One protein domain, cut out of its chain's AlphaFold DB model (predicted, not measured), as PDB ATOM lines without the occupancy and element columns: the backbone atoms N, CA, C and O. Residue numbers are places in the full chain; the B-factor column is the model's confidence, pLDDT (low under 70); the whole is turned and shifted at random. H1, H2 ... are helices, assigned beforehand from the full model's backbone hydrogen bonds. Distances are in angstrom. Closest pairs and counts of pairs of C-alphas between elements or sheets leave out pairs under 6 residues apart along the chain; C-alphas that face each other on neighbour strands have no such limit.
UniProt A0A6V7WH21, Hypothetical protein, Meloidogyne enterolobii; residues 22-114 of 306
ATOM      1  N   SER A  22     202.243 249.684 191.141       55.84
ATOM      2  CA  SER A  22     202.187 250.182 192.490       55.84
ATOM      3  C   SER A  22     201.184 251.309 192.420       55.84
ATOM      4  O   SER A  22     201.250 252.179 191.550       55.84
ATOM      5  N   ASP A  23     200.154 251.177 193.228       75.12
ATOM      6  CA  ASP A  23     199.157 252.210 193.354       75.12
ATOM      7  C   ASP A  23     199.871 253.471 193.855       75.12
ATOM      8  O   ASP A  23     200.507 253.436 194.912       75.12
ATOM      9  N   GLN A  24     199.793 254.563 193.095       84.38
ATOM     10  CA  GLN A  24     200.469 255.818 193.422       84.38
ATOM     11  C   GLN A  24     200.068 256.323 194.819       84.38
ATOM     12  O   GLN A  24     200.880 256.959 195.494       84.38
ATOM     13  N   LEU A  25     198.857 256.001 195.296       86.44
ATOM     14  CA  LEU A  25     198.450 256.268 196.674       86.44
ATOM     15  C   LEU A  25     199.333 255.516 197.674       86.44
ATOM     16  O   LEU A  25     199.811 256.110 198.636       86.44
ATOM     17  N   ASN A  26     199.558 254.221 197.450       86.31
ATOM     18  CA  ASN A  26     200.365 253.389 198.342       86.31
ATOM     19  C   ASN A  26     201.836 253.827 198.333       86.31
ATOM     20  O   ASN A  26     202.434 253.909 199.402       86.31
ATOM     21  N   ASP A  27     202.385 254.212 197.177       85.50
ATOM     22  CA  ASP A  27     203.745 254.770 197.100       85.50
ATOM     23  C   ASP A  27     203.886 256.053 197.937       85.50
ATOM     24  O   ASP A  27     204.874 256.252 198.653       85.50
ATOM     25  N   LEU A  28     202.877 256.930 197.888       86.75
ATOM     26  CA  LEU A  28     202.858 258.146 198.697       86.75
ATOM     27  C   LEU A  28     202.748 257.833 200.199       86.75
ATOM     28  O   LEU A  28     203.460 258.449 200.995       86.75
ATOM     29  N   LEU A  29     201.905 256.873 200.592       87.38
ATOM     30  CA  LEU A  29     201.737 256.454 201.991       87.38
ATOM     31  C   LEU A  29     203.003 255.786 202.550       87.38
ATOM     32  O   LEU A  29     203.395 256.063 203.685       87.38
ATOM     33  N   ASP A  30     203.693 254.963 201.758       84.69
ATOM     34  CA  ASP A  30     204.970 254.343 202.140       84.69
ATOM     35  C   ASP A  30     206.035 255.415 202.449       84.69
ATOM     36  O   ASP A  30     206.826 255.293 203.392       84.69
ATOM     37  N   SER A  31     205.999 256.538 201.722       81.50
ATOM     38  CA  SER A  31     206.880 257.683 201.968       81.50
ATOM     39  C   SER A  31     206.588 258.438 203.277       81.50
ATOM     40  O   SER A  31     207.460 259.181 203.744       81.50
ATOM     41  N   LEU A  32     205.392 258.279 203.867       79.75
ATOM     42  CA  LEU A  32     205.022 258.892 205.148       79.75
ATOM     43  C   LEU A  32     205.516 258.087 206.351       79.75
ATOM     44  O   LEU A  32     205.987 258.669 207.327       79.75
ATOM     45  N   ILE A  33     205.454 256.756 206.267       73.56
ATOM     46  CA  ILE A  33     205.866 255.851 207.354       73.56
ATOM     47  C   ILE A  33     207.353 256.021 207.700       73.56
ATOM     48  O   ILE A  33     207.755 255.844 208.847       73.56
ATOM     49  N   THR A  34     208.174 256.423 206.731       70.44
ATOM     50  CA  THR A  34     209.621 256.641 206.901       70.44
ATOM     51  C   THR A  34     209.990 257.993 207.537       70.44
ATOM     52  O   THR A  34     211.175 258.305 207.648       70.44
ATOM     53  N   GLY A  35     209.004 258.768 208.011       64.50
ATOM     54  CA  GLY A  35     209.181 260.077 208.648       64.50
ATOM     55  C   GLY A  35     208.960 261.217 207.653       64.50
ATOM     56  O   GLY A  35     209.757 261.431 206.737       64.50
ATOM     57  N   ALA A  36     207.856 261.948 207.807       59.84
ATOM     58  CA  ALA A  36     207.404 262.916 206.813       59.84
ATOM     59  C   ALA A  36     207.222 264.342 207.327       59.84
ATOM     60  O   ALA A  36     206.844 264.565 208.472       59.84
ATOM     61  N   SER A  37     207.472 265.284 206.413       71.69
ATOM     62  CA  SER A  37     207.178 266.713 206.505       71.69
ATOM     63  C   SER A  37     205.746 267.028 206.046       71.69
ATOM     64  O   SER A  37     205.142 266.252 205.297       71.69
ATOM     65  N   ASP A  38     205.235 268.203 206.428       78.69
ATOM     66  CA  ASP A  38     203.899 268.706 206.064       78.69
ATOM     67  C   ASP A  38     203.628 268.689 204.544       78.69
ATOM     68  O   ASP A  38     202.507 268.425 204.101       78.69
ATOM     69  N   ASP A  39     204.662 268.881 203.720       82.94
ATOM     70  CA  ASP A  39     204.559 268.863 202.256       82.94
ATOM     71  C   ASP A  39     204.070 267.517 201.700       82.94
ATOM     72  O   ASP A  39     203.286 267.475 200.748       82.94
ATOM     73  N   LYS A  40     204.483 266.393 202.302       83.00
ATOM     74  CA  LYS A  40     204.052 265.058 201.853       83.00
ATOM     75  C   LYS A  40     202.573 264.813 202.164       83.00
ATOM     76  O   LYS A  40     201.865 264.244 201.334       83.00
ATOM     77  N   ILE A  41     202.099 265.279 203.322       86.38
ATOM     78  CA  ILE A  41     200.681 265.196 203.703       86.38
ATOM     79  C   ILE A  41     199.836 266.005 202.713       86.38
ATOM     80  O   ILE A  41     198.841 265.497 202.193       86.38
ATOM     81  N   ASN A  42     200.270 267.222 202.373       90.38
ATOM     82  CA  ASN A  42     199.583 268.067 201.395       90.38
ATOM     83  C   ASN A  42     199.507 267.420 200.003       90.38
ATOM     84  O   ASN A  42     198.461 267.482 199.352       90.38
ATOM     85  N   ASN A  43     200.573 266.746 199.560       90.38
ATOM     86  CA  ASN A  43     200.570 266.008 198.295       90.38
ATOM     87  C   ASN A  43     199.516 264.893 198.278       90.38
ATOM     88  O   ASN A  43     198.778 264.770 197.300       90.38
ATOM     89  N   ILE A  44     199.394 264.124 199.364       91.44
ATOM     90  CA  ILE A  44     198.383 263.064 199.467       91.44
ATOM     91  C   ILE A  44     196.978 263.656 199.511       91.44
ATOM     92  O   ILE A  44     196.104 263.174 198.798       91.44
ATOM     93  N   ILE A  45     196.748 264.720 200.283       93.88
ATOM     94  CA  ILE A  45     195.443 265.396 200.331       93.88
ATOM     95  C   ILE A  45     195.023 265.859 198.931       93.88
ATOM     96  O   ILE A  45     193.883 265.635 198.526       93.88
ATOM     97  N   ASN A  46     195.933 266.477 198.174       94.25
ATOM     98  CA  ASN A  46     195.654 266.913 196.805       94.25
ATOM     99  C   ASN A  46     195.368 265.727 195.876       94.25
ATOM    100  O   ASN A  46     194.454 265.789 195.054       94.25
ATOM    101  N   TYR A  47     196.108 264.634 196.034       93.69
ATOM    102  CA  TYR A  47     195.903 263.416 195.265       93.69
ATOM    103  C   TYR A  47     194.545 262.754 195.565       93.69
ATOM    104  O   TYR A  47     193.784 262.455 194.645       93.69
ATOM    105  N   LEU A  48     194.184 262.624 196.844       95.06
ATOM    106  CA  LEU A  48     192.875 262.138 197.285       95.06
ATOM    107  C   LEU A  48     191.744 263.035 196.784       95.06
ATOM    108  O   LEU A  48     190.735 262.525 196.304       95.06
ATOM    109  N   ARG A  49     191.925 264.361 196.836       95.25
ATOM    110  CA  ARG A  49     190.960 265.312 196.278       95.25
ATOM    111  C   ARG A  49     190.736 265.037 194.795       95.25
ATOM    112  O   ARG A  49     189.592 264.952 194.380       95.25
ATOM    113  N   ASN A  50     191.790 264.820 194.013       93.19
ATOM    114  CA  ASN A  50     191.658 264.500 192.589       93.19
ATOM    115  C   ASN A  50     190.944 263.161 192.338       93.19
ATOM    116  O   ASN A  50     190.158 263.066 191.401       93.19
ATOM    117  N   ILE A  51     191.195 262.145 193.167       92.00
ATOM    118  CA  ILE A  51     190.535 260.834 193.064       92.00
ATOM    119  C   ILE A  51     189.042 260.916 193.387       92.00
ATOM    120  O   ILE A  51     188.233 260.260 192.730       92.00
ATOM    121  N   LEU A  52     188.697 261.659 194.438       94.50
ATOM    122  CA  LEU A  52     187.353 261.683 195.010       94.50
ATOM    123  C   LEU A  52     186.471 262.786 194.420       94.50
ATOM    124  O   LEU A  52     185.247 262.696 194.532       94.50
ATOM    125  N   ASN A  53     187.056 263.792 193.764       90.25
ATOM    126  CA  ASN A  53     186.307 264.874 193.137       90.25
ATOM    127  C   ASN A  53     185.301 264.326 192.108       90.25
ATOM    128  O   ASN A  53     185.646 263.529 191.238       90.25
ATOM    129  N   GLY A  54     184.042 264.749 192.224       83.31
ATOM    130  CA  GLY A  54     182.927 264.250 191.410       83.31
ATOM    131  C   GLY A  54     182.298 262.935 191.893       83.31
ATOM    132  O   GLY A  54     181.243 262.565 191.385       83.31
ATOM    133  N   ILE A  55     182.891 262.251 192.881       94.12
ATOM    134  CA  ILE A  55     182.271 261.124 193.598       94.12
ATOM    135  C   ILE A  55     181.791 261.609 194.963       94.12
ATOM    136  O   ILE A  55     180.603 261.553 195.255       94.12
ATOM    137  N   LEU A  56     182.715 262.091 195.792       92.75
ATOM    138  CA  LEU A  56     182.464 262.483 197.170       92.75
ATOM    139  C   LEU A  56     183.281 263.734 197.478       92.75
ATOM    140  O   LEU A  56     184.510 263.687 197.516       92.75
ATOM    141  N   ASP A  57     182.587 264.850 197.690       91.69
ATOM    142  CA  ASP A  57     183.230 266.102 198.070       91.69
ATOM    143  C   ASP A  57     183.514 266.096 199.577       91.69
ATOM    144  O   ASP A  57     182.592 266.071 200.395       91.69
ATOM    145  N   LEU A  58     184.799 266.048 199.934       92.69
ATOM    146  CA  LEU A  58     185.265 265.974 201.317       92.69
ATOM    147  C   LEU A  58     185.933 267.294 201.722       92.69
ATOM    148  O   LEU A  58     186.873 267.737 201.050       92.69
ATOM    149  N   PRO A  59     185.546 267.900 202.862       94.44
ATOM    150  CA  PRO A  59     186.262 269.050 203.397       94.44
ATOM    151  C   PRO A  59     187.698 268.661 203.780       94.44
ATOM    152  O   PRO A  59     188.005 267.497 204.042       94.44
ATOM    153  N   GLN A  60     188.591 269.651 203.874       92.94
ATOM    154  CA  GLN A  60     190.017 269.415 204.145       92.94
ATOM    155  C   GLN A  60     190.270 268.580 205.410       92.94
ATOM    156  O   GLN A  60     191.151 267.724 205.396       92.94
ATOM    157  N   GLN A  61     189.477 268.769 206.469       94.06
ATOM    158  CA  GLN A  61     189.602 267.970 207.689       94.06
ATOM    159  C   GLN A  61     189.235 266.495 207.470       94.06
ATOM    160  O   GLN A  61     189.870 265.615 208.039       94.06
ATOM    161  N   GLU A  62     188.238 266.197 206.634       94.38
ATOM    162  CA  GLU A  62     187.878 264.808 206.329       94.38
ATOM    163  C   GLU A  62     188.906 264.142 205.414       94.38
ATOM    164  O   GLU A  62     189.189 262.961 205.590       94.38
ATOM    165  N   LEU A  63     189.531 264.901 204.509       95.19
ATOM    166  CA  LEU A  63     190.688 264.420 203.752       95.19
ATOM    167  C   LEU A  63     191.870 264.113 204.678       95.19
ATOM    168  O   LEU A  63     192.485 263.065 204.525       95.19
ATOM    169  N   LEU A  64     192.160 264.972 205.662       93.50
ATOM    170  CA  LEU A  64     193.211 264.716 206.650       93.50
ATOM    171  C   LEU A  64     192.911 263.456 207.480       93.50
ATOM    172  O   LEU A  64     193.763 262.577 207.579       93.50
ATOM    173  N   ASN A  65     191.683 263.310 207.985       94.38
ATOM    174  CA  ASN A  65     191.261 262.106 208.709       94.38
ATOM    175  C   ASN A  65     191.370 260.847 207.826       94.38
ATOM    176  O   ASN A  65     191.751 259.776 208.296       94.38
ATOM    177  N   LEU A  66     191.053 260.957 206.531       95.50
ATOM    178  CA  LEU A  66     191.221 259.862 205.579       95.50
ATOM    179  C   LEU A  66     192.704 259.511 205.382       95.50
ATOM    180  O   LEU A  66     193.035 258.328 205.336       95.50
ATOM    181  N   VAL A  67     193.602 260.501 205.325       93.81
ATOM    182  CA  VAL A  67     195.057 260.268 205.303       93.81
ATOM    183  C   VAL A  67     195.509 259.518 206.554       93.81
ATOM    184  O   VAL A  67     196.252 258.549 206.434       93.81
ATOM    185  N   GLU A  68     195.035 259.898 207.741       92.88
ATOM    186  CA  GLU A  68     195.343 259.188 208.992       92.88
ATOM    187  C   GLU A  68     194.875 257.728 208.956       92.88
ATOM    188  O   GLU A  68     195.633 256.824 209.307       92.88
ATOM    189  N   VAL A  69     193.656 257.478 208.468       94.31
ATOM    190  CA  VAL A  69     193.116 256.120 208.305       94.31
ATOM    191  C   VAL A  69     193.953 255.297 207.326       94.31
ATOM    192  O   VAL A  69     194.289 254.149 207.618       94.31
ATOM    193  N   LEU A  70     194.291 255.864 206.168       93.94
ATOM    194  CA  LEU A  70     195.096 255.193 205.149       93.94
ATOM    195  C   LEU A  70     196.515 254.908 205.654       93.94
ATOM    196  O   LEU A  70     197.025 253.812 205.443       93.94
ATOM    197  N   ASN A  71     197.119 255.848 206.383       90.75
ATOM    198  CA  ASN A  71     198.414 255.660 207.036       90.75
ATOM    199  C   ASN A  71     198.369 254.558 208.089       90.75
ATOM    200  O   ASN A  71     199.276 253.730 208.141       90.75
ATOM    201  N   LEU A  72     197.318 254.523 208.912       89.75
ATOM    202  CA  LEU A  72     197.129 253.470 209.902       89.75
ATOM    203  C   LEU A  72     197.054 252.102 209.217       89.75
ATOM    204  O   LEU A  72     197.827 251.209 209.557       89.75
ATOM    205  N   LEU A  73     196.193 251.955 208.209       91.44
ATOM    206  CA  LEU A  73     196.072 250.719 207.432       91.44
ATOM    207  C   LEU A  73     197.408 250.318 206.791       91.44
ATOM    208  O   LEU A  73     197.826 249.165 206.926       91.44
ATOM    209  N   ASN A  74     198.127 251.269 206.192       89.75
ATOM    210  CA  ASN A  74     199.414 251.001 205.559       89.75
ATOM    211  C   ASN A  74     200.499 250.608 206.577       89.75
ATOM    212  O   ASN A  74     201.252 249.663 206.346       89.75
ATOM    213  N   SER A  75     200.531 251.243 207.756       87.75
ATOM    214  CA  SER A  75     201.432 250.867 208.863       87.75
ATOM    215  C   SER A  75     201.192 249.439 209.357       87.75
ATOM    216  O   SER A  75     202.096 248.765 209.850       87.75
ATOM    217  N   MET A  76     199.969 248.953 209.163       87.44
ATOM    218  CA  MET A  76     199.550 247.591 209.443       87.44
ATOM    219  C   MET A  76     199.703 246.688 208.220       87.44
ATOM    220  O   MET A  76     199.133 245.612 208.228       87.44
ATOM    221  N   GLY A  77     200.420 247.090 207.168       88.56
ATOM    222  CA  GLY A  77     200.644 246.317 205.942       88.56
ATOM    223  C   GLY A  77     199.409 246.120 205.057       88.56
ATOM    224  O   GLY A  77     199.444 245.293 204.143       88.56
ATOM    225  N   ILE A  78     198.311 246.827 205.329       90.12
ATOM    226  CA  ILE A  78     197.071 246.759 204.555       90.12
ATOM    227  C   ILE A  78     197.110 247.856 203.496       90.12
ATOM    228  O   ILE A  78     196.942 249.035 203.797       90.12
ATOM    229  N   LYS A  79     197.297 247.449 202.241       90.38
ATOM    230  CA  LYS A  79     197.280 248.356 201.092       90.38
ATOM    231  C   LYS A  79     195.845 248.607 200.644       90.38
ATOM    232  O   LYS A  79     195.115 247.661 200.344       90.38
ATOM    233  N   VAL A  80     195.449 249.875 200.584       91.88
ATOM    234  CA  VAL A  80     194.153 250.292 200.032       91.88
ATOM    235  C   VAL A  80     194.383 250.716 198.592       91.88
ATOM    236  O   VAL A  80     195.262 251.529 198.322       91.88
ATOM    237  N   THR A  81     193.621 250.148 197.661       91.25
ATOM    238  CA  THR A  81     193.725 250.527 196.250       91.25
ATOM    239  C   THR A  81     192.842 251.733 195.931       91.25
ATOM    240  O   THR A  81     191.791 251.918 196.551       91.25
ATOM    241  N   GLU A  82     193.204 252.515 194.914       91.88
ATOM    242  CA  GLU A  82     192.362 253.562 194.328       91.88
ATOM    243  C   GLU A  82     190.969 253.032 193.980       91.88
ATOM    244  O   GLU A  82     189.966 253.709 194.199       91.88
ATOM    245  N   GLU A  83     190.900 251.815 193.436       91.38
ATOM    246  CA  GLU A  83     189.646 251.161 193.069       91.38
ATOM    247  C   GLU A  83     188.760 250.926 194.298       91.38
ATOM    248  O   GLU A  83     187.595 251.328 194.303       91.38
ATOM    249  N   LYS A  84     189.316 250.347 195.375       91.94
ATOM    250  CA  LYS A  84     188.588 250.146 196.635       91.94
ATOM    251  C   LYS A  84     188.144 251.484 197.221       91.94
ATOM    252  O   LYS A  84     187.010 251.581 197.697       91.94
ATOM    253  N   LEU A  85     188.998 252.508 197.174       94.44
ATOM    254  CA  LEU A  85     188.685 253.844 197.677       94.44
ATOM    255  C   LEU A  85     187.513 254.478 196.907       94.44
ATOM    256  O   LEU A  85     186.539 254.899 197.531       94.44
ATOM    257  N   LYS A  86     187.564 254.479 195.566       94.38
ATOM    258  CA  LYS A  86     186.497 255.004 194.692       94.38
ATOM    259  C   LYS A  86     185.183 254.252 194.895       94.38
ATOM    260  O   LYS A  86     184.148 254.885 195.095       94.38
ATOM    261  N   LEU A  87     185.222 252.918 194.912       94.81
ATOM    262  CA  LEU A  87     184.033 252.087 195.116       94.81
ATOM    263  C   LEU A  87     183.398 252.335 196.492       94.81
ATOM    264  O   LEU A  87     182.183 252.479 196.613       94.81
ATOM    265  N   THR A  88     184.216 252.430 197.542       96.00
ATOM    266  CA  THR A  88     183.716 252.709 198.897       96.00
ATOM    267  C   THR A  88     183.126 254.119 198.986       96.00
ATOM    268  O   THR A  88     182.081 254.300 199.608       96.00
ATOM    269  N   ALA A  89     183.727 255.108 198.317       96.81
ATOM    270  CA  ALA A  89     183.199 256.470 198.258       96.81
ATOM    271  C   ALA A  89     181.839 256.535 197.542       96.81
ATOM    272  O   ALA A  89     180.916 257.175 198.041       96.81
ATOM    273  N   GLN A  90     181.671 255.809 196.430       97.12
ATOM    274  CA  GLN A  90     180.380 255.679 195.740       97.12
ATOM    275  C   GLN A  90     179.308 255.066 196.651       97.12
ATOM    276  O   GLN A  90     178.182 255.564 196.708       97.12
ATOM    277  N   ASN A  91     179.665 254.032 197.418       96.19
ATOM    278  CA  ASN A  91     178.755 253.425 198.390       96.19
ATOM    279  C   ASN A  91     178.357 254.409 199.498       96.19
ATOM    280  O   ASN A  91     177.193 254.439 199.884       96.19
ATOM    281  N   VAL A  92     179.286 255.239 199.984       96.12
ATOM    282  CA  VAL A  92     178.992 256.286 200.977       96.12
ATOM    283  C   VAL A  92     177.954 257.279 200.444       96.12
ATOM    284  O   VAL A  92     176.994 257.582 201.149       96.12
ATOM    285  N   VAL A  93     178.101 257.742 199.200       95.75
ATOM    286  CA  VAL A  93     177.140 258.659 198.554       95.75
ATOM    287  C   VAL A  93     175.763 258.015 198.445       95.75
ATOM    288  O   VAL A  93     174.768 258.613 198.856       95.75
ATOM    289  N   LEU A  94     175.708 256.780 197.935       96.38
ATOM    290  CA  LEU A  94     174.461 256.033 197.789       96.38
ATOM    291  C   LEU A  94     173.757 255.861 199.139       96.38
ATOM    292  O   LEU A  94     172.574 256.165 199.262       96.38
ATOM    293  N   ILE A  95     174.490 255.406 200.156       96.31
ATOM    294  CA  ILE A  95     173.957 255.198 201.501       96.31
ATOM    295  C   ILE A  95     173.419 256.510 202.071       96.31
ATOM    296  O   ILE A  95     172.285 256.533 202.531       96.31
ATOM    297  N   ASN A  96     174.172 257.608 201.992       95.56
ATOM    298  CA  ASN A  96     173.719 258.902 202.508       95.56
ATOM    299  C   ASN A  96     172.464 259.423 201.788       95.56
ATOM    300  O   ASN A  96     171.611 260.046 202.419       95.56
ATOM    301  N   GLY A  97     172.310 259.123 200.494       95.62
ATOM    302  CA  GLY A  97     171.071 259.390 199.761       95.62
ATOM    303  C   GLY A  97     169.882 258.559 200.258       95.62
ATOM    304  O   GLY A  97     168.761 259.057 200.300       95.62
ATOM    305  N   LEU A  98     170.120 257.313 200.680       97.19
ATOM    306  CA  LEU A  98     169.087 256.408 201.201       97.19
ATOM    307  C   LEU A  98     168.713 256.688 202.664       97.19
ATOM    308  O   LEU A  98     167.569 256.466 203.052       97.19
ATOM    309  N   THR A  99     169.656 257.145 203.492       95.75
ATOM    310  CA  THR A  99     169.419 257.368 204.930       95.75
ATOM    311  C   THR A  99     168.684 258.668 205.221       95.75
ATOM    312  O   THR A  99     168.204 258.842 206.341       95.75
ATOM    313  N   ASN A 100     168.599 259.579 204.245       92.19
ATOM    314  CA  ASN A 100     167.930 260.875 204.364       92.19
ATOM    315  C   ASN A 100     168.345 261.652 205.634       92.19
ATOM    316  O   ASN A 100     167.517 262.249 206.320       92.19
ATOM    317  N   GLY A 101     169.631 261.580 205.994       92.19
ATOM    318  CA  GLY A 101     170.193 262.300 207.141       92.19
ATOM    319  C   GLY A 101     169.918 261.699 208.525       92.19
ATOM    320  O   GLY A 101     170.339 262.297 209.510       92.19
ATOM    321  N   ILE A 102     169.279 260.524 208.639       96.00
ATOM    322  CA  ILE A 102     169.096 259.833 209.938       96.00
ATOM    323  C   ILE A 102     170.455 259.476 210.561       96.00
ATOM    324  O   ILE A 102     170.645 259.553 211.772       96.00
ATOM    325  N   TRP A 103     171.407 259.089 209.716       96.25
ATOM    326  CA  TRP A 103     172.814 258.926 210.053       96.25
ATOM    327  C   TRP A 103     173.664 259.162 208.803       96.25
ATOM    328  O   TRP A 103     173.174 259.050 207.674       96.25
ATOM    329  N   THR A 104     174.938 259.488 209.011       94.25
ATOM    330  CA  THR A 104     175.878 259.828 207.938       94.25
ATOM    331  C   THR A 104     176.981 258.780 207.841       94.25
ATOM    332  O   THR A 104     177.757 258.593 208.778       94.25
ATOM    333  N   ALA A 105     177.071 258.112 206.694       94.88
ATOM    334  CA  ALA A 105     178.194 257.270 206.319       94.88
ATOM    335  C   ALA A 105     179.415 258.132 205.972       94.88
ATOM    336  O   ALA A 105     179.285 259.178 205.331       94.88
ATOM    337  N   LYS A 106     180.606 257.665 206.356       94.06
ATOM    338  CA  LYS A 106     181.894 258.284 206.017       94.06
ATOM    339  C   LYS A 106     182.900 257.220 205.594       94.06
ATOM    340  O   LYS A 106     182.794 256.066 206.010       94.06
ATOM    341  N   LEU A 107     183.895 257.629 204.808       94.81
ATOM    342  CA  LEU A 107     185.090 256.819 204.593       94.81
ATOM    343  C   LEU A 107     185.857 256.722 205.911       94.81
ATOM    344  O   LEU A 107     186.221 257.731 206.510       94.81
ATOM    345  N   GLY A 108     186.088 255.502 206.368       93.81
ATOM    346  CA  GLY A 108     186.783 255.247 207.621       93.81
ATOM    347  C   GLY A 108     187.452 253.885 207.644       93.81
ATOM    348  O   GLY A 108     187.301 253.082 206.719       93.81
ATOM    349  N   TYR A 109     188.162 253.625 208.741       92.94
ATOM    350  CA  TYR A 109     188.977 252.427 208.937       92.94
ATOM    351  C   TYR A 109     188.236 251.141 208.553       92.94
ATOM    352  O   TYR A 109     188.681 250.418 207.669       92.94
ATOM    353  N   PHE A 110     187.049 250.908 209.124       91.62
ATOM    354  CA  PHE A 110     186.277 249.692 208.854       91.62
ATOM    355  C   PHE A 110     185.862 249.553 207.382       91.62
ATOM    356  O   PHE A 110     185.996 248.477 206.809       91.62
ATOM    357  N   SER A 111     185.396 250.637 206.752       93.44
ATOM    358  CA  SER A 111     184.921 250.610 205.358       93.44
ATOM    359  C   SER A 111     186.032 250.312 204.343       93.44
ATOM    360  O   SER A 111     185.767 249.736 203.287       93.44
ATOM    361  N   LEU A 112     187.274 250.678 204.681       95.06
ATOM    362  CA  LEU A 112     188.453 250.514 203.829       95.06
ATOM    363  C   LEU A 112     189.247 249.238 204.130       95.06
ATOM    364  O   LEU A 112     190.132 248.881 203.355       95.06
ATOM    365  N   LEU A 113     188.913 248.512 205.201       92.75
ATOM    366  CA  LEU A 113     189.466 247.182 205.430       92.75
ATOM    367  C   LEU A 113     189.100 246.227 204.277       92.75
ATOM    368  O   LEU A 113     187.990 246.301 203.743       92.75
ATOM    369  N   PRO A 114     189.978 245.273 203.932       90.75
ATOM    370  CA  PRO A 114     189.618 244.120 203.116       90.75
ATOM    371  C   PRO A 114     188.378 243.390 203.646       90.75
ATOM    372  O   PRO A 114     188.218 243.208 204.855       90.75
TER     373      PRO A 114
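This is residues 22 to 114 of the 306 residues of the protein "Hypothetical protein" of Meloidogyne enterolobii (UniProt A0A6V7WH21). Two helices, H1 and H2, make a hairpin, and H3 crosses both of them about at right angles. The longest helix, H4, runs away from this group, and the stretch after it folds back to the short H5, which packs on the first half of H4. The printed part has 93 residues with five named helices, H1 to H5 in order, and no named strand: all helix. It is compact, with a radius of gyration of the C-alphas of 13.2 A, yet elongated, spanning 42 by 25 by 20 A.

H1, residues 24 to 33, touches H2, residues 38 to 52, at a shallow tilt of 27 degrees, opposite ways, a helical hairpin; the closest C-alphas, of Leu 28 and Ile 44, are 6.7 A apart. H3, residues 60 to 75, touches H2 with residues 60 to 67 alone, about perpendicular at 78 degrees, closest at the C-alphas of Ile 45 and Leu 63, 5.9 A. H4, residues 82 to 99, touches H2 at a steep tilt of 63 degrees, the closest C-alphas being those of Leu 52 and Lys 86, 6.7 A; H3 and H4 are apart. H5, residues 109 to 112, touches H4, closest at the C-alphas of Thr 88 and Ser 111, 6.9 A. In H1, H2, H3 and H4 every O i to N i+4 pair is within hydrogen-bond range; H5 is too short for one.

H1 begins at C-alpha 24 (200.469, 255.818, 193.422). H2 is 21.1 A long, H3 22.3 A and H4 25.6 A. H5 ends at C-alpha 112 (188.453, 250.514, 203.829).

The farthest C-alphas, of Thr 34 and Asn 100, are 42.0 A apart. The printed part has no cut and no long link. Residues 22, 35 and 36 have pLDDT under 70.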